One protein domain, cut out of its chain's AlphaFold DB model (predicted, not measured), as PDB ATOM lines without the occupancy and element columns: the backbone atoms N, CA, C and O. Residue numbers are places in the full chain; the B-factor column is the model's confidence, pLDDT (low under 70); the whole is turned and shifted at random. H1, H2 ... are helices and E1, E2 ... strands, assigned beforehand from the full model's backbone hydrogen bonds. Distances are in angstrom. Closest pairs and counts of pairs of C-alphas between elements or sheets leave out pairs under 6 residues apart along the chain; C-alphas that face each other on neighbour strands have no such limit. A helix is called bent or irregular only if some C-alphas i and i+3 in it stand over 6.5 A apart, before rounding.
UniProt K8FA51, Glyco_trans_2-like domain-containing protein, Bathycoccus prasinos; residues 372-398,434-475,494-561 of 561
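AT A GLANCE: This is residues 372 to 398, 434 to 475 and 494 to 561 of the 561 residues of the protein "Glyco_trans_2-like domain-containing protein" of Bathycoccus prasinos (UniProt K8FA51). A strongly twisted sheet of four parallel strands has one long helix, H3, over one face, running along strands E2 and E1; a shorter helix, H1, packs on H3 and crosses it at a steep tilt. H2 and H4 only graze the sheet, and a long loop, residues 506 to 525, joins E2 to E3. The printed part has 137 residues with four named helices and four named strands, along the chain H1 H2 E1 H3 E2 E3 H4 E4; the sheet's order is E2 E1 E3 E4, and the class is mixed, helices and strands. The whole is compact, with a radius of gyration of the C-alphas of 15.9 A, and spans 53 by 35 by 22 A, only just elongated.

IN THESE COORDINATES: Start in the sheet at C-alpha 435, (5.328, 30.772, 60.756), where E1, residues 435 to 442, begins its 22.9 A. Beside it look for E2, residues 498 to 505, 21.9 A, and E3, residues 526 to 532, 19.8 A; E4 is residues 558 to 560, 7.0 A. Find C-alpha 445 at (4.544, 60.872, 53.665); from there H3, residues 445 to 474, runs 44.0 A to C-alpha 474 at (23.933, 21.336, 53.158). H1 is residues 372 to 383, 16.7 A; H2 is residues 391 to 395, 6.2 A; H4 is residues 537 to 551, 18.8 A, and irregular, with C-alphas 546 and 549 7.5 A apart.

HOW THE PARTS SIT: Look across the sheet for N 439 and O 501, 2.8 A, between E1 and E2; N 529 and O 438, 2.8 A, between E3 and E1; and N 559 and O 530, 2.9 A, between E4 and E3. H3 is on the sheet in two layers, a helix over one face, at a height of 10.3 A; it lies over E2 and E1 and runs along the strands, at 8 degrees to E2 on the local plane. The closest C-alphas of H3 and E2 are those of Val 452 and Lys 504, 6.9 A apart. H1 touches H3 with H3's residues 451 to 459 alone, the same way at a steep tilt of 51 degrees; the closest C-alphas, of Ala 376 and Asp 454, are 5.9 A apart. H1 is not on the sheet. H2 only grazes the sheet with residues 391 to 395, as does H4 with residues 539 to 551; the closest C-alphas of H4 and E4 are those of Phe 551 and Trp 558, 7.7 A apart. E3, H4 and E4 form a strand-helix-strand unit, two parallel neighbour strands with a helix between, and its crossover is right-handed. H3 and H4 are apart. In H1, H2 and H3 every O i to N i+4 pair is within hydrogen-bond range; in H4, 9 of 11 are.

THE WHOLE: The two C-alphas farthest apart, of Lys 475 and Lys 538, are 53.7 A apart. Residues 399 to 433 and 476 to 493 are not printed; the C-alpha gaps across these cuts are 14.2 A and 12.5 A. The link from E2 to E3 is long. The mean pLDDT of the printed part is 71.4, with residues 393 to 398, 475, 507 to 522 and 534 to 561 under 70.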
ATOM      1  N   GLU A 372      18.391  58.834  59.155       83.38
ATOM      2  CA  GLU A 372      18.306  57.609  58.355       83.38
ATOM      3  C   GLU A 372      18.995  56.434  59.057       83.38
ATOM      4  O   GLU A 372      18.396  55.367  59.186       83.38
ATOM      5  N   ARG A 373      20.223  56.627  59.554       83.25
ATOM      6  CA  ARG A 373      20.979  55.563  60.228       83.25
ATOM      7  C   ARG A 373      20.362  55.180  61.566       83.25
ATOM      8  O   ARG A 373      20.240  53.991  61.841       83.25
ATOM      9  N   LEU A 374      19.891  56.148  62.349       86.06
ATOM     10  CA  LEU A 374      19.178  55.878  63.601       86.06
ATOM     11  C   LEU A 374      17.873  55.105  63.359       86.06
ATOM     12  O   LEU A 374      17.563  54.167  64.092       86.06
ATOM     13  N   ARG A 375      17.120  55.446  62.304       87.81
ATOM     14  CA  ARG A 375      15.915  54.702  61.910       87.81
ATOM     15  C   ARG A 375      16.241  53.270  61.491       87.81
ATOM     16  O   ARG A 375      15.593  52.339  61.964       87.81
ATOM     17  N   ALA A 376      17.250  53.095  60.641       86.88
ATOM     18  CA  ALA A 376      17.687  51.776  60.201       86.88
ATOM     19  C   ALA A 376      18.169  50.913  61.384       86.88
ATOM     20  O   ALA A 376      17.816  49.739  61.452       86.88
ATOM     21  N   ALA A 377      18.874  51.498  62.361       87.81
ATOM     22  CA  ALA A 377      19.297  50.806  63.580       87.81
ATOM     23  C   ALA A 377      18.104  50.285  64.393       87.81
ATOM     24  O   ALA A 377      18.084  49.125  64.807       87.81
ATOM     25  N   LYS A 378      17.079  51.124  64.587       88.75
ATOM     26  CA  LYS A 378      15.847  50.733  65.288       88.75
ATOM     27  C   LYS A 378      15.162  49.560  64.595       88.75
ATOM     28  O   LYS A 378      14.778  48.608  65.266       88.75
ATOM     29  N   VAL A 379      15.036  49.614  63.267       89.88
ATOM     30  CA  VAL A 379      14.443  48.529  62.469       89.88
ATOM     31  C   VAL A 379      15.258  47.244  62.594       89.88
ATOM     32  O   VAL A 379      14.682  46.194  62.877       89.88
ATOM     33  N   HIS A 380      16.583  47.339  62.465       90.50
ATOM     34  CA  HIS A 380      17.496  46.217  62.650       90.50
ATOM     35  C   HIS A 380      17.277  45.529  64.001       90.50
ATOM     36  O   HIS A 380      16.941  44.350  64.058       90.50
ATOM     37  N   TYR A 381      17.373  46.274  65.103       89.12
ATOM     38  CA  TYR A 381      17.234  45.706  66.445       89.12
ATOM     39  C   TYR A 381      15.809  45.298  66.816       89.12
ATOM     40  O   TYR A 381      15.612  44.563  67.784       89.12
ATOM     41  N   MET A 382      14.807  45.776  66.084       88.75
ATOM     42  CA  MET A 382      13.431  45.321  66.221       88.75
ATOM     43  C   MET A 382      13.237  43.929  65.603       88.75
ATOM     44  O   MET A 382      12.557  43.102  66.204       88.75
ATOM     45  N   LEU A 383      13.840  43.680  64.433       88.38
ATOM     46  CA  LEU A 383      13.702  42.442  63.648       88.38
ATOM     47  C   LEU A 383      14.792  41.396  63.915       88.38
ATOM     48  O   LEU A 383      14.652  40.246  63.496       88.38
ATOM     49  N   LYS A 384      15.876  41.778  64.598       86.19
ATOM     50  CA  LYS A 384      16.923  40.857  65.052       86.19
ATOM     51  C   LYS A 384      16.304  39.693  65.831       86.19
ATOM     52  O   LYS A 384      15.262  39.849  66.452       86.19
ATOM     53  N   GLU A 385      16.942  38.523  65.811       83.69
ATOM     54  CA  GLU A 385      16.406  37.283  66.400       83.69
ATOM     55  C   GLU A 385      15.987  37.419  67.876       83.69
ATOM     56  O   GLU A 385      14.949  36.884  68.259       83.69
ATOM     57  N   ASP A 386      16.761  38.174  68.662       81.31
ATOM     58  CA  ASP A 386      16.519  38.524  70.073       81.31
ATOM     59  C   ASP A 386      15.661  39.792  70.260       81.31
ATOM     60  O   ASP A 386      15.403  40.231  71.378       81.31
ATOM     61  N   GLY A 387      15.255  40.415  69.158       85.12
ATOM     62  CA  GLY A 387      14.403  41.587  69.126       85.12
ATOM     63  C   GLY A 387      12.929  41.235  69.299       85.12
ATOM     64  O   GLY A 387      12.519  40.086  69.125       85.12
ATOM     65  N   PRO A 388      12.091  42.234  69.603       79.88
ATOM     66  CA  PRO A 388      10.678  42.021  69.899       79.88
ATOM     67  C   PRO A 388       9.854  41.501  68.709       79.88
ATOM     68  O   PRO A 388       8.788  40.930  68.922       79.88
ATOM     69  N   LEU A 389      10.327  41.677  67.469       83.44
ATOM     70  CA  LEU A 389       9.730  41.100  66.257       83.44
ATOM     71  C   LEU A 389      10.594  39.989  65.642       83.44
ATOM     72  O   LEU A 389      10.336  39.557  64.516       83.44
ATOM     73  N   GLY A 390      11.617  39.535  66.365       79.94
ATOM     74  CA  GLY A 390      12.467  38.426  65.967       79.94
ATOM     75  C   GLY A 390      11.755  37.081  66.071       79.94
ATOM     76  O   GLY A 390      10.814  36.897  66.847       79.94
ATOM     77  N   PHE A 391      12.238  36.100  65.307       77.31
ATOM     78  CA  PHE A 391      11.671  34.749  65.302       77.31
ATOM     79  C   PHE A 391      11.632  34.112  66.701       77.31
ATOM     80  O   PHE A 391      10.617  33.515  67.064       77.31
ATOM     81  N   ALA A 392      12.700  34.259  67.497       70.19
ATOM     82  CA  ALA A 392      12.755  33.676  68.834       70.19
ATOM     83  C   ALA A 392      11.705  34.304  69.762       70.19
ATOM     84  O   ALA A 392      10.982  33.575  70.436       70.19
ATOM     85  N   ALA A 393      11.547  35.630  69.750       69.50
ATOM     86  CA  ALA A 393      10.557  36.311  70.585       69.50
ATOM     87  C   ALA A 393       9.111  35.930  70.221       69.50
ATOM     88  O   ALA A 393       8.281  35.715  71.100       69.50
ATOM     89  N   LEU A 394       8.806  35.798  68.927       67.50
ATOM     90  CA  LEU A 394       7.437  35.571  68.459       67.50
ATOM     91  C   LEU A 394       6.918  34.143  68.684       67.50
ATOM     92  O   LEU A 394       5.700  33.949  68.717       67.50
ATOM     93  N   PHE A 395       7.808  33.148  68.803       63.03
ATOM     94  CA  PHE A 395       7.415  31.733  68.744       63.03
ATOM     95  C   PHE A 395       8.087  30.813  69.773       63.03
ATOM     96  O   PHE A 395       7.926  29.598  69.683       63.03
ATOM     97  N   THR A 396       8.782  31.350  70.781       55.00
ATOM     98  CA  THR A 396       9.242  30.563  71.946       55.00
ATOM     99  C   THR A 396       8.164  30.356  73.018       55.00
ATOM    100  O   THR A 396       8.370  29.553  73.921       55.00
ATOM    101  N   ALA A 397       7.007  31.022  72.909       45.84
ATOM    102  CA  ALA A 397       5.957  31.014  73.935       45.84
ATOM    103  C   ALA A 397       4.771  30.064  73.665       45.84
ATOM    104  O   ALA A 397       3.918  29.892  74.533       45.84
ATOM    105  N   ASP A 398       4.687  29.428  72.494       39.91
ATOM    106  CA  ASP A 398       3.513  28.624  72.136       39.91
ATOM    107  C   ASP A 398       3.766  27.119  72.357       39.91
ATOM    108  O   ASP A 398       4.068  26.388  71.412       39.91
ATOM    109  N   GLN A 434       4.643  26.867  58.068       75.56
ATOM    110  CA  GLN A 434       5.589  27.969  58.152       75.56
ATOM    111  C   GLN A 434       4.995  29.129  58.956       75.56
ATOM    112  O   GLN A 434       3.878  29.576  58.692       75.56
ATOM    113  N   LYS A 435       5.748  29.629  59.939       84.44
ATOM    114  CA  LYS A 435       5.328  30.772  60.756       84.44
ATOM    115  C   LYS A 435       5.305  32.051  59.921       84.44
ATOM    116  O   LYS A 435       6.142  32.235  59.037       84.44
ATOM    117  N   LYS A 436       4.377  32.957  60.232       86.88
ATOM    118  CA  LYS A 436       4.155  34.213  59.512       86.88
ATOM    119  C   LYS A 436       4.068  35.404  60.466       86.88
ATOM    120  O   LYS A 436       3.385  35.353  61.484       86.88
ATOM    121  N   LEU A 437       4.723  36.501  60.108       87.44
ATOM    122  CA  LEU A 437       4.622  37.801  60.759       87.44
ATOM    123  C   LEU A 437       4.076  38.824  59.762       87.44
ATOM    124  O   LEU A 437       4.688  39.096  58.729       87.44
ATOM    125  N   ILE A 438       2.935  39.421  60.089       86.69
ATOM    126  CA  ILE A 438       2.379  40.559  59.358       86.69
ATOM    127  C   ILE A 438       2.777  41.837  60.100       86.69
ATOM    128  O   ILE A 438       2.457  41.976  61.274       86.69
ATOM    129  N   ILE A 439       3.438  42.777  59.429       88.31
ATOM    130  CA  ILE A 439       3.835  44.083  59.967       88.31
ATOM    131  C   ILE A 439       3.037  45.169  59.244       88.31
ATOM    132  O   ILE A 439       3.301  45.485  58.085       88.31
ATOM    133  N   ARG A 440       2.059  45.765  59.925       85.62
ATOM    134  CA  ARG A 440       1.288  46.912  59.429       85.62
ATOM    135  C   ARG A 440       1.948  48.208  59.850       85.62
ATOM    136  O   ARG A 440       1.922  48.543  61.026       85.62
ATOM    137  N   VAL A 441       2.490  48.954  58.899       85.75
ATOM    138  CA  VAL A 441       3.161  50.227  59.159       85.75
ATOM    139  C   VAL A 441       2.203  51.379  58.876       85.75
ATOM    140  O   VAL A 441       1.805  51.596  57.733       85.75
ATOM    141  N   PHE A 442       1.847  52.122  59.916       79.94
ATOM    142  CA  PHE A 442       0.965  53.282  59.884       79.94
ATOM    143  C   PHE A 442       1.769  54.575  59.922       79.94
ATOM    144  O   PHE A 442       2.662  54.731  60.749       79.94
ATOM    145  N   GLY A 443       1.436  55.540  59.075       76.44
ATOM    146  CA  GLY A 443       2.122  56.829  59.054       76.44
ATOM    147  C   GLY A 443       1.669  57.687  57.885       76.44
ATOM    148  O   GLY A 443       0.625  57.434  57.294       76.44
ATOM    149  N   ARG A 444       2.445  58.721  57.552       75.62
ATOM    150  CA  ARG A 444       2.210  59.559  56.368       75.62
ATOM    151  C   ARG A 444       3.524  59.983  55.725       75.62
ATOM    152  O   ARG A 444       4.531  60.138  56.413       75.62
ATOM    153  N   GLY A 445       3.469  60.231  54.419       81.62
ATOM    154  CA  GLY A 445       4.544  60.872  53.665       81.62
ATOM    155  C   GLY A 445       5.852  60.079  53.645       81.62
ATOM    156  O   GLY A 445       5.865  58.849  53.707       81.62
ATOM    157  N   GLU A 446       6.963  60.806  53.545       82.75
ATOM    158  CA  GLU A 446       8.301  60.235  53.375       82.75
ATOM    159  C   GLU A 446       8.744  59.380  54.564       82.75
ATOM    160  O   GLU A 446       9.349  58.334  54.358       82.75
ATOM    161  N   THR A 447       8.385  59.757  55.797       81.50
ATOM    162  CA  THR A 447       8.728  58.977  56.995       81.50
ATOM    163  C   THR A 447       8.158  57.562  56.923       81.50
ATOM    164  O   THR A 447       8.888  56.601  57.154       81.50
ATOM    165  N   LEU A 448       6.883  57.412  56.547       83.88
ATOM    166  CA  LEU A 448       6.257  56.098  56.381       83.88
ATOM    167  C   LEU A 448       6.957  55.277  55.292       83.88
ATOM    168  O   LEU A 448       7.293  54.115  55.519       83.88
ATOM    169  N   ASN A 449       7.203  55.884  54.128       88.00
ATOM    170  CA  ASN A 449       7.901  55.213  53.029       88.00
ATOM    171  C   ASN A 449       9.290  54.732  53.461       88.00
ATOM    172  O   ASN A 449       9.689  53.621  53.122       88.00
ATOM    173  N   ALA A 450      10.001  55.546  54.239       86.69
ATOM    174  CA  ALA A 450      11.346  55.244  54.688       86.69
ATOM    175  C   ALA A 450      11.383  54.098  55.715       86.69
ATOM    176  O   ALA A 450      12.212  53.203  55.582       86.69
ATOM    177  N   TYR A 451      10.443  54.048  56.672       87.94
ATOM    178  CA  TYR A 451      10.309  52.896  57.579       87.94
ATOM    179  C   TYR A 451       9.982  51.603  56.826       87.94
ATOM    180  O   TYR A 451      10.611  50.580  57.076       87.94
ATOM    181  N   VAL A 452       9.032  51.636  55.884       90.19
ATOM    182  CA  VAL A 452       8.686  50.455  55.070       90.19
ATOM    183  C   VAL A 452       9.889  49.983  54.248       90.19
ATOM    184  O   VAL A 452      10.138  48.781  54.163       90.19
ATOM    185  N   ALA A 453      10.655  50.912  53.669       89.75
ATOM    186  CA  ALA A 453      11.859  50.589  52.908       89.75
ATOM    187  C   ALA A 453      12.941  49.931  53.780       89.75
ATOM    188  O   ALA A 453      13.492  48.907  53.380       89.75
ATOM    189  N   ASP A 454      13.209  50.472  54.972       89.88
ATOM    190  CA  ASP A 454      14.200  49.905  55.892       89.88
ATOM    191  C   ASP A 454      13.763  48.533  56.430       89.88
ATOM    192  O   ASP A 454      14.589  47.627  56.509       89.88
ATOM    193  N   ILE A 455      12.468  48.333  56.721       90.62
ATOM    194  CA  ILE A 455      11.919  47.030  57.145       90.62
ATOM    195  C   ILE A 455      12.124  45.980  56.052       90.62
ATOM    196  O   ILE A 455      12.643  44.902  56.327       90.62
ATOM    197  N   ASN A 456      11.754  46.293  54.808       91.44
ATOM    198  CA  ASN A 456      11.948  45.367  53.693       91.44
ATOM    199  C   ASN A 456      13.433  45.062  53.467       91.44
ATOM    200  O   ASN A 456      13.793  43.906  53.265       91.44
ATOM    201  N   ARG A 457      14.306  46.076  53.545       88.94
ATOM    202  CA  ARG A 457      15.758  45.889  53.425       88.94
ATOM    203  C   ARG A 457      16.288  44.931  54.492       88.94
ATOM    204  O   ARG A 457      17.052  44.032  54.159       88.94
ATOM    205  N   GLU A 458      15.883  45.106  55.745       88.75
ATOM    206  CA  GLU A 458      16.338  44.249  56.841       88.75
ATOM    207  C   GLU A 458      15.814  42.812  56.705       88.75
ATOM    208  O   GLU A 458      16.564  41.864  56.923       88.75
ATOM    209  N   ILE A 459      14.566  42.626  56.260       89.81
ATOM    210  CA  ILE A 459      14.009  41.298  55.955       89.81
ATOM    211  C   ILE A 459      14.851  40.578  54.893       89.81
ATOM    212  O   ILE A 459      15.136  39.388  55.041       89.81
ATOM    213  N   GLU A 460      15.278  41.280  53.841       88.06
ATOM    214  CA  GLU A 460      16.141  40.698  52.809       88.06
ATOM    215  C   GLU A 460      17.527  40.319  53.353       88.06
ATOM    216  O   GLU A 460      18.040  39.252  53.014       88.06
ATOM    217  N   LEU A 461      18.105  41.119  54.256       84.31
ATOM    218  CA  LEU A 461      19.364  40.774  54.931       84.31
ATOM    219  C   LEU A 461      19.219  39.529  55.818       84.31
ATOM    220  O   LEU A 461      20.069  38.637  55.769       84.31
ATOM    221  N   ILE A 462      18.125  39.427  56.579       84.75
ATOM    222  CA  ILE A 462      17.811  38.242  57.390       84.75
ATOM    223  C   ILE A 462      17.704  37.004  56.491       84.75
ATOM    224  O   ILE A 462      18.334  35.984  56.769       84.75
ATOM    225  N   ARG A 463      16.965  37.100  55.379       84.62
ATOM    226  CA  ARG A 463      16.816  36.006  54.404       84.62
ATOM    227  C   ARG A 463      18.146  35.603  53.777       84.62
ATOM    228  O   ARG A 463      18.402  34.411  53.631       84.62
ATOM    229  N   ALA A 464      18.987  36.567  53.406       82.25
ATOM    230  CA  ALA A 464      20.303  36.300  52.833       82.25
ATOM    231  C   ALA A 464      21.195  35.526  53.815       82.25
ATOM    232  O   ALA A 464      21.777  34.508  53.440       82.25
ATOM    233  N   LYS A 465      21.225  35.947  55.086       81.38
ATOM    234  CA  LYS A 465      21.969  35.259  56.149       81.38
ATOM    235  C   LYS A 465      21.436  33.845  56.404       81.38
ATOM    236  O   LYS A 465      22.214  32.900  56.505       81.38
ATOM    237  N   GLU A 466      20.117  33.670  56.469       83.69
ATOM    238  CA  GLU A 466      19.502  32.347  56.640       83.69
ATOM    239  C   GLU A 466      19.824  31.399  55.472       83.69
ATOM    240  O   GLU A 466      20.100  30.217  55.703       83.69
ATOM    241  N   LYS A 467      19.834  31.907  54.230       81.69
ATOM    242  CA  LYS A 467      20.267  31.151  53.044       81.69
ATOM    243  C   LYS A 467      21.733  30.742  53.149       81.69
ATOM    244  O   LYS A 467      22.051  29.576  52.929       81.69
ATOM    245  N   GLU A 468      22.622  31.659  53.526       80.56
ATOM    246  CA  GLU A 468      24.047  31.369  53.719       80.56
ATOM    247  C   GLU A 468      24.263  30.258  54.764       80.56
ATOM    248  O   GLU A 468      24.934  29.261  54.490       80.56
ATOM    249  N   GLU A 469      23.604  30.355  55.925       81.12
ATOM    250  CA  GLU A 469      23.633  29.328  56.975       81.12
ATOM    251  C   GLU A 469      23.021  27.990  56.526       81.12
ATOM    252  O   GLU A 469      23.428  26.917  56.986       81.12
ATOM    253  N   HIS A 470      21.992  28.023  55.676       80.38
ATOM    254  CA  HIS A 470      21.404  26.822  55.090       80.38
ATOM    255  C   HIS A 470      22.402  26.137  54.152       80.38
ATOM    256  O   HIS A 470      22.688  24.952  54.340       80.38
ATOM    257  N   TYR A 471      22.988  26.868  53.203       78.38
ATOM    258  CA  TYR A 471      23.957  26.316  52.256       78.38
ATOM    259  C   TYR A 471      25.228  25.819  52.943       78.38
ATOM    260  O   TYR A 471      25.710  24.744  52.596       78.38
ATOM    261  N   ALA A 472      25.730  26.525  53.959       79.50
ATOM    262  CA  ALA A 472      26.880  26.076  54.744       79.50
ATOM    263  C   ALA A 472      26.635  24.722  55.438       79.50
ATOM    264  O   ALA A 472      27.568  23.944  55.625       79.50
ATOM    265  N   ARG A 473      25.380  24.411  55.797       77.75
ATOM    266  CA  ARG A 473      24.995  23.123  56.403       77.75
ATOM    267  C   ARG A 473      24.764  22.001  55.389       77.75
ATOM    268  O   ARG A 473      24.930  20.841  55.754       77.75
ATOM    269  N   HIS A 474      24.363  22.325  54.159       70.50
ATOM    270  CA  HIS A 474      23.933  21.336  53.158       70.50
ATOM    271  C   HIS A 474      24.935  21.123  52.010       70.50
ATOM    272  O   HIS A 474      24.858  20.100  51.328       70.50
ATOM    273  N   LYS A 475      25.914  22.015  51.802       59.16
ATOM    274  CA  LYS A 475      26.979  21.813  50.807       59.16
ATOM    275  C   LYS A 475      28.099  20.916  51.362       59.16
ATOM    276  O   LYS A 475      28.753  21.244  52.349       59.16
ATOM    277  N   TYR A 494      15.306  25.401  50.231       76.88
ATOM    278  CA  TYR A 494      15.385  26.465  51.232       76.88
ATOM    279  C   TYR A 494      13.996  27.005  51.593       76.88
ATOM    280  O   TYR A 494      13.248  27.495  50.752       76.88
ATOM    281  N   GLN A 495      13.679  26.993  52.887       78.06
ATOM    282  CA  GLN A 495      12.470  27.601  53.441       78.06
ATOM    283  C   GLN A 495      12.862  28.574  54.562       78.06
ATOM    284  O   GLN A 495      13.540  28.141  55.503       78.06
ATOM    285  N   PRO A 496      12.459  29.861  54.502       81.75
ATOM    286  CA  PRO A 496      12.778  30.824  55.556       81.75
ATOM    287  C   PRO A 496      12.137  30.419  56.885       81.75
ATOM    288  O   PRO A 496      11.048  29.830  56.905       81.75
ATOM    289  N   LYS A 497      12.784  30.773  58.003       82.62
ATOM    290  CA  LYS A 497      12.247  30.475  59.346       82.62
ATOM    291  C   LYS A 497      10.939  31.231  59.612       82.62
ATOM    292  O   LYS A 497      10.046  30.698  60.268       82.62
ATOM    293  N   LEU A 498      10.823  32.452  59.081       84.69
ATOM    294  CA  LEU A 498       9.671  33.339  59.245       84.69
ATOM    295  C   LEU A 498       9.245  33.954  57.904       84.69
ATOM    296  O   LEU A 498      10.058  34.534  57.182       84.69
ATOM    297  N   LEU A 499       7.953  33.872  57.581       88.31
ATOM    298  CA  LEU A 499       7.355  34.601  56.465       88.31
ATOM    299  C   LEU A 499       6.966  36.011  56.899       88.31
ATOM    300  O   LEU A 499       6.071  36.184  57.719       88.31
ATOM    301  N   TYR A 500       7.574  37.023  56.293       90.50
ATOM    302  CA  TYR A 500       7.220  38.418  56.540       90.50
ATOM    303  C   TYR A 500       6.212  38.929  55.508       90.50
ATOM    304  O   TYR A 500       6.375  38.713  54.307       90.50
ATOM    305  N   VAL A 501       5.198  39.658  55.974       90.62
ATOM    306  CA  VAL A 501       4.284  40.447  55.139       90.62
ATOM    307  C   VAL A 501       4.269  41.874  55.659       90.62
ATOM    308  O   VAL A 501       3.853  42.107  56.787       90.62
ATOM    309  N   VAL A 502       4.697  42.834  54.841       91.81
ATOM    310  CA  VAL A 502       4.733  44.251  55.219       91.81
ATOM    311  C   VAL A 502       3.582  44.984  54.541       91.81
ATOM    312  O   VAL A 502       3.504  45.062  53.318       91.81
ATOM    313  N   GLU A 503       2.673  45.531  55.341       90.62
ATOM    314  CA  GLU A 503       1.511  46.280  54.877       90.62
ATOM    315  C   GLU A 503       1.698  47.771  55.173       90.62
ATOM    316  O   GLU A 503       1.671  48.198  56.328       90.62
ATOM    317  N   LYS A 504       1.832  48.590  54.130       89.88
ATOM    318  CA  LYS A 504       1.863  50.048  54.264       89.88
ATOM    319  C   LYS A 504       0.444  50.608  54.441       89.88
ATOM    320  O   LYS A 504      -0.457  50.271  53.674       89.88
ATOM    321  N   ARG A 505       0.246  51.497  55.420       84.31
ATOM    322  CA  ARG A 505      -1.032  52.162  55.725       84.31
ATOM    323  C   ARG A 505      -0.831  53.678  55.870       84.31
ATOM    324  O   ARG A 505      -0.327  54.154  56.882       84.31
ATOM    325  N   ASP A 506      -1.258  54.434  54.857       75.25
ATOM    326  CA  ASP A 506      -1.170  55.911  54.823       75.25
ATOM    327  C   ASP A 506      -2.228  56.613  55.711       75.25
ATOM    328  O   ASP A 506      -2.196  57.829  55.936       75.25
ATOM    329  N   GLU A 507      -3.179  55.846  56.243       65.94
ATOM    330  CA  GLU A 507      -4.228  56.324  57.135       65.94
ATOM    331  C   GLU A 507      -4.045  55.747  58.530       65.94
ATOM    332  O   GLU A 507      -3.817  54.550  58.702       65.94
ATOM    333  N   MET A 508      -4.189  56.606  59.541       61.06
ATOM    334  CA  MET A 508      -4.231  56.134  60.915       61.06
ATOM    335  C   MET A 508      -5.489  55.302  61.131       61.06
ATOM    336  O   MET A 508      -6.574  55.762  60.765       61.06
ATOM    337  N   PRO A 509      -5.379  54.129  61.773       58.66
ATOM    338  CA  PRO A 509      -6.562  53.400  62.162       58.66
ATOM    339  C   PRO A 509      -7.333  54.278  63.154       58.66
ATOM    340  O   PRO A 509      -6.738  55.017  63.950       58.66
ATOM    341  N   GLY A 510      -8.664  54.218  63.115       52.91
ATOM    342  CA  GLY A 510      -9.454  54.752  64.220       52.91
ATOM    343  C   GLY A 510      -8.928  54.144  65.522       52.91
ATOM    344  O   GLY A 510      -8.691  52.936  65.565       52.91
ATOM    345  N   LEU A 511      -8.686  54.973  66.547       49.53
ATOM    346  CA  LEU A 511      -8.200  54.489  67.843       49.53
ATOM    347  C   LEU A 511      -9.092  53.323  68.295       49.53
ATOM    348  O   LEU A 511     -10.322  53.474  68.246       49.53
ATOM    349  N   PRO A 512      -8.522  52.170  68.687       47.47
ATOM    350  CA  PRO A 512      -9.327  51.027  69.080       47.47
ATOM    351  C   PRO A 512     -10.262  51.444  70.219       47.47
ATOM    352  O   PRO A 512      -9.837  51.910  71.275       47.47
ATOM    353  N   LYS A 513     -11.576  51.317  70.002       41.31
ATOM    354  CA  LYS A 513     -12.578  51.548  71.048       41.31
ATOM    355  C   LYS A 513     -12.504  50.405  72.055       41.31
ATOM    356  O   LYS A 513     -13.299  49.488  71.905       41.31
ATOM    357  N   ARG A 514     -11.570  50.447  73.018       42.09
ATOM    358  CA  ARG A 514     -11.483  49.699  74.305       42.09
ATOM    359  C   ARG A 514     -12.067  48.273  74.370       42.09
ATOM    360  O   ARG A 514     -12.454  47.784  75.426       42.09
ATOM    361  N   LYS A 515     -12.158  47.591  73.241       39.44
ATOM    362  CA  LYS A 515     -12.548  46.205  73.091       39.44
ATOM    363  C   LYS A 515     -11.318  45.596  72.478       39.44
ATOM    364  O   LYS A 515     -11.009  45.935  71.337       39.44
ATOM    365  N   ARG A 516     -10.651  44.711  73.229       45.00
ATOM    366  CA  ARG A 516      -9.859  43.627  72.646       45.00
ATOM    367  C   ARG A 516     -10.704  43.096  71.499       45.00
ATOM    368  O   ARG A 516     -11.702  42.406  71.732       45.00
ATOM    369  N   SER A 517     -10.412  43.521  70.273       42.22
ATOM    370  CA  SER A 517     -11.001  42.859  69.136       42.22
ATOM    371  C   SER A 517     -10.442  41.463  69.261       42.22
ATOM    372  O   SER A 517      -9.237  41.258  69.155       42.22
ATOM    373  N   LYS A 518     -11.323  40.519  69.557       45.81
ATOM    374  CA  LYS A 518     -11.195  39.168  69.058       45.81
ATOM    375  C   LYS A 518     -10.903  39.289  67.555       45.81
ATOM    376  O   LYS A 518     -11.829  39.241  66.751       45.81
ATOM    377  N   GLU A 519      -9.648  39.514  67.157       49.84
ATOM    378  CA  GLU A 519      -9.157  39.219  65.809       49.84
ATOM    379  C   GLU A 519      -9.104  37.690  65.723       49.84
ATOM    380  O   GLU A 519      -8.065  37.047  65.685       49.84
ATOM    381  N   ASN A 520     -10.298  37.102  65.775       46.88
ATOM    382  CA  ASN A 520     -10.604  35.681  65.872       46.88
ATOM    383  C   ASN A 520     -10.378  34.953  64.531       46.88
ATOM    384  O   ASN A 520     -11.092  34.006  64.219       46.88
ATOM    385  N   GLY A 521      -9.438  35.417  63.704       57.16
ATOM    386  CA  GLY A 521      -9.283  34.945  62.324       57.16
ATOM    387  C   GLY A 521      -7.849  34.755  61.841       57.16
ATOM    388  O   GLY A 521      -7.675  34.337  60.702       57.16
ATOM    389  N   LEU A 522      -6.833  35.057  62.656       66.12
ATOM    390  CA  LEU A 522      -5.453  34.699  62.324       66.12
ATOM    391  C   LEU A 522      -5.202  33.255  62.758       66.12
ATOM    392  O   LEU A 522      -5.612  32.844  63.845       66.12
ATOM    393  N   ASP A 523      -4.563  32.474  61.889       72.44
ATOM    394  CA  ASP A 523      -4.121  31.133  62.252       72.44
ATOM    395  C   ASP A 523      -3.076  31.199  63.386       72.44
ATOM    396  O   ASP A 523      -2.425  32.221  63.604       72.44
ATOM    397  N   LYS A 524      -2.894  30.093  64.118       73.56
ATOM    398  CA  LYS A 524      -1.956  30.012  65.258       73.56
ATOM    399  C   LYS A 524      -0.484  30.220  64.864       73.56
ATOM    400  O   LYS A 524       0.370  30.384  65.734       73.56
ATOM    401  N   ASN A 525      -0.170  30.175  63.574       77.19
ATOM    402  CA  ASN A 525       1.165  30.359  63.023       77.19
ATOM    403  C   ASN A 525       1.400  31.797  62.537       77.19
ATOM    404  O   ASN A 525       2.539  32.128  62.203       77.19
ATOM    405  N   THR A 526       0.377  32.658  62.569       79.75
ATOM    406  CA  THR A 526       0.443  34.054  62.144       79.75
ATOM    407  C   THR A 526       0.374  35.009  63.336       79.75
ATOM    408  O   THR A 526      -0.589  35.015  64.099       79.75
ATOM    409  N   LYS A 527       1.374  35.887  63.457       80.81
ATOM    410  CA  LYS A 527       1.359  37.037  64.374       80.81
ATOM    411  C   LYS A 527       1.148  38.326  63.580       80.81
ATOM    412  O   LYS A 527       1.654  38.467  62.464       80.81
ATOM    413  N   LEU A 528       0.403  39.271  64.150       78.81
ATOM    414  CA  LEU A 528       0.161  40.585  63.563       78.81
ATOM    415  C   LEU A 528       0.759  41.672  64.452       78.81
ATOM    416  O   LEU A 528       0.307  41.895  65.564       78.81
ATOM    417  N   CYS A 529       1.714  42.409  63.902       79.88
ATOM    418  CA  CYS A 529       2.309  43.589  64.500       79.88
ATOM    419  C   CYS A 529       1.824  44.850  63.775       79.88
ATOM    420  O   CYS A 529       1.679  44.883  62.549       79.88
ATOM    421  N   ARG A 530       1.586  45.915  64.532       75.75
ATOM    422  CA  ARG A 530       1.222  47.243  64.051       75.75
ATOM    423  C   ARG A 530       2.280  48.237  64.508       75.75
ATOM    424  O   ARG A 530       2.470  48.475  65.693       75.75
ATOM    425  N   LEU A 531       2.957  48.851  63.556       77.62
ATOM    426  CA  LEU A 531       4.007  49.823  63.797       77.62
ATOM    427  C   LEU A 531       3.527  51.207  63.392       77.62
ATOM    428  O   LEU A 531       3.010  51.386  62.294       77.62
ATOM    429  N   PHE A 532       3.723  52.199  64.245       73.88
ATOM    430  CA  PHE A 532       3.460  53.586  63.900       73.88
ATOM    431  C   PHE A 532       4.761  54.324  63.611       73.88
ATOM    432  O   PHE A 532       5.575  54.527  64.506       73.88
ATOM    433  N   ALA A 533       4.911  54.766  62.368       70.00
ATOM    434  CA  ALA A 533       5.990  55.611  61.890       70.00
ATOM    435  C   ALA A 533       5.602  57.089  62.070       70.00
ATOM    436  O   ALA A 533       4.814  57.643  61.291       70.00
ATOM    437  N   PHE A 534       6.147  57.748  63.099       67.38
ATOM    438  CA  PHE A 534       5.828  59.149  63.396       67.38
ATOM    439  C   PHE A 534       6.977  60.112  63.130       67.38
ATOM    440  O   PHE A 534       8.021  60.036  63.774       67.38
ATOM    441  N   GLY A 535       6.699  61.145  62.331       51.53
ATOM    442  CA  GLY A 535       7.542  62.342  62.244       51.53
ATOM    443  C   GLY A 535       7.193  63.462  63.241       51.53
ATOM    444  O   GLY A 535       7.996  64.365  63.431       51.53
ATOM    445  N   MET A 536       6.010  63.452  63.885       50.19
ATOM    446  CA  MET A 536       5.507  64.606  64.663       50.19
ATOM    447  C   MET A 536       5.137  64.278  66.122       50.19
ATOM    448  O   MET A 536       4.362  63.361  66.394       50.19
ATOM    449  N   GLN A 537       5.605  65.116  67.054       50.69
ATOM    450  CA  GLN A 537       5.425  65.006  68.513       50.69
ATOM    451  C   GLN A 537       3.962  64.843  68.968       50.69
ATOM    452  O   GLN A 537       3.667  63.963  69.772       50.69
ATOM    453  N   LYS A 538       3.020  65.616  68.406       52.38
ATOM    454  CA  LYS A 538       1.585  65.530  68.762       52.38
ATOM    455  C   LYS A 538       0.989  64.141  68.533       52.38
ATOM    456  O   LYS A 538       0.064  63.730  69.224       52.38
ATOM    457  N   ALA A 539       1.496  63.434  67.530       50.66
ATOM    458  CA  ALA A 539       1.013  62.115  67.174       50.66
ATOM    459  C   ALA A 539       1.588  61.042  68.119       50.66
ATOM    460  O   ALA A 539       0.845  60.163  68.552       50.66
ATOM    461  N   ARG A 540       2.850  61.208  68.553       55.59
ATOM    462  CA  ARG A 540       3.479  60.410  69.623       55.59
ATOM    463  C   ARG A 540       2.743  60.572  70.956       55.59
ATOM    464  O   ARG A 540       2.335  59.581  71.544       55.59
ATOM    465  N   GLU A 541       2.489  61.808  71.389       56.72
ATOM    466  CA  GLU A 541       1.767  62.110  72.641       56.72
ATOM    467  C   GLU A 541       0.346  61.532  72.653       56.72
ATOM    468  O   GLU A 541      -0.119  61.021  73.672       56.72
ATOM    469  N   LYS A 542      -0.347  61.583  71.510       55.41
ATOM    470  CA  LYS A 542      -1.692  61.023  71.367       55.41
ATOM    471  C   LYS A 542      -1.696  59.499  71.484       55.41
ATOM    472  O   LYS A 542      -2.613  58.961  72.088       55.41
ATOM    473  N   ILE A 543      -0.696  58.813  70.929       54.03
ATOM    474  CA  ILE A 543      -0.583  57.353  71.038       54.03
ATOM    475  C   ILE A 543      -0.139  56.935  72.433       54.03
ATOM    476  O   ILE A 543      -0.786  56.074  73.014       54.03
ATOM    477  N   LEU A 544       0.872  57.588  73.009       54.22
ATOM    478  CA  LEU A 544       1.335  57.296  74.368       54.22
ATOM    479  C   LEU A 544       0.223  57.472  75.409       54.22
ATOM    480  O   LEU A 544       0.123  56.667  76.321       54.22
ATOM    481  N   ARG A 545      -0.662  58.470  75.259       57.12
ATOM    482  CA  ARG A 545      -1.826  58.625  76.151       57.12
ATOM    483  C   ARG A 545      -2.899  57.551  75.983       57.12
ATOM    484  O   ARG A 545      -3.637  57.313  76.926       57.12
ATOM    485  N   VAL A 546      -3.055  56.987  74.785       48.81
ATOM    486  CA  VAL A 546      -4.167  56.072  74.469       48.81
ATOM    487  C   VAL A 546      -3.760  54.606  74.605       48.81
ATOM    488  O   VAL A 546      -4.597  53.787  74.956       48.81
ATOM    489  N   MET A 547      -2.490  54.289  74.349       48.62
ATOM    490  CA  MET A 547      -1.946  52.930  74.357       48.62
ATOM    491  C   MET A 547      -1.135  52.606  75.621       48.62
ATOM    492  O   MET A 547      -0.600  51.507  75.693       48.62
ATOM    493  N   ARG A 548      -1.012  53.531  76.595       46.41
ATOM    494  CA  ARG A 548      -0.238  53.310  77.840       46.41
ATOM    495  C   ARG A 548      -0.656  52.003  78.523       46.41
ATOM    496  O   ARG A 548       0.182  51.150  78.763       46.41
ATOM    497  N   ASP A 549      -1.964  51.813  78.684       41.84
ATOM    498  CA  ASP A 549      -2.550  50.645  79.352       41.84
ATOM    499  C   ASP A 549      -2.415  49.332  78.536       41.84
ATOM    500  O   ASP A 549      -2.430  48.239  79.101       41.84
ATOM    501  N   ASP A 550      -2.284  49.408  77.203       43.41
ATOM    502  CA  ASP A 550      -2.141  48.232  76.320       43.41
ATOM    503  C   ASP A 550      -0.669  47.789  76.172       43.41
ATOM    504  O   ASP A 550      -0.404  46.613  75.923       43.41
ATOM    505  N   PHE A 551       0.291  48.707  76.358       40.00
ATOM    506  CA  PHE A 551       1.727  48.390  76.385       40.00
ATOM    507  C   PHE A 551       2.092  47.521  77.597       40.00
ATOM    508  O   PHE A 551       2.855  46.566  77.461       40.00
ATOM    509  N   ASP A 552       1.498  47.821  78.755       37.72
ATOM    510  CA  ASP A 552       1.790  47.146  80.026       37.72
ATOM    511  C   ASP A 552       1.076  45.786  80.168       37.72
ATOM    512  O   ASP A 552       1.477  44.949  80.970       37.72
ATOM    513  N   THR A 553       0.041  45.509  79.361       39.59
ATOM    514  CA  THR A 553      -0.792  44.292  79.482       39.59
ATOM    515  C   THR A 553      -0.401  43.141  78.540       39.59
ATOM    516  O   THR A 553      -1.171  42.192  78.357       39.59
ATOM    517  N   GLY A 554       0.812  43.178  77.972       37.56
ATOM    518  CA  GLY A 554       1.460  42.021  77.331       37.56
ATOM    519  C   GLY A 554       0.971  41.656  75.921       37.56
ATOM    520  O   GLY A 554       1.344  40.610  75.393       37.56
ATOM    521  N   GLY A 555       0.155  42.497  75.280       44.41
ATOM    522  CA  GLY A 555      -0.206  42.334  73.870       44.41
ATOM    523  C   GLY A 555       0.838  42.980  72.957       44.41
ATOM    524  O   GLY A 555       0.717  44.160  72.644       44.41
ATOM    525  N   LEU A 556       1.845  42.221  72.515       49.09
ATOM    526  CA  LEU A 556       2.956  42.634  71.626       49.09
ATOM    527  C   LEU A 556       2.535  43.030  70.186       49.09
ATOM    528  O   LEU A 556       3.275  42.821  69.225       49.09
ATOM    529  N   ASP A 557       1.359  43.623  70.005       53.81
ATOM    530  CA  ASP A 557       0.812  43.945  68.687       53.81
ATOM    531  C   ASP A 557       1.147  45.374  68.234       53.81
ATOM    532  O   ASP A 557       0.768  45.741  67.122       53.81
ATOM    533  N   TRP A 558       1.816  46.200  69.054       54.59
ATOM    534  CA  TRP A 558       2.009  47.629  68.774       54.59
ATOM    535  C   TRP A 558       3.426  48.141  69.059       54.59
ATOM    536  O   TRP A 558       3.947  47.982  70.157       54.59
ATOM    537  N   PHE A 559       4.020  48.842  68.088       57.59
ATOM    538  CA  PHE A 559       5.328  49.498  68.213       57.59
ATOM    539  C   PHE A 559       5.253  50.954  67.756       57.59
ATOM    540  O   PHE A 559       4.601  51.279  66.763       57.59
ATOM    541  N   VAL A 560       5.938  51.843  68.472       55.19
ATOM    542  CA  VAL A 560       6.111  53.247  68.082       55.19
ATOM    543  C   VAL A 560       7.551  53.416  67.627       55.19
ATOM    544  O   VAL A 560       8.464  53.218  68.429       55.19
ATOM    545  N   ALA A 561       7.744  53.758  66.354       51.16
ATOM    546  CA  ALA A 561       9.059  53.903  65.742       51.16
ATOM    547  C   ALA A 561       9.325  55.339  65.276       51.16
ATOM    548  O   ALA A 561       8.407  56.009  64.736       51.16
TER     549      ALA A 561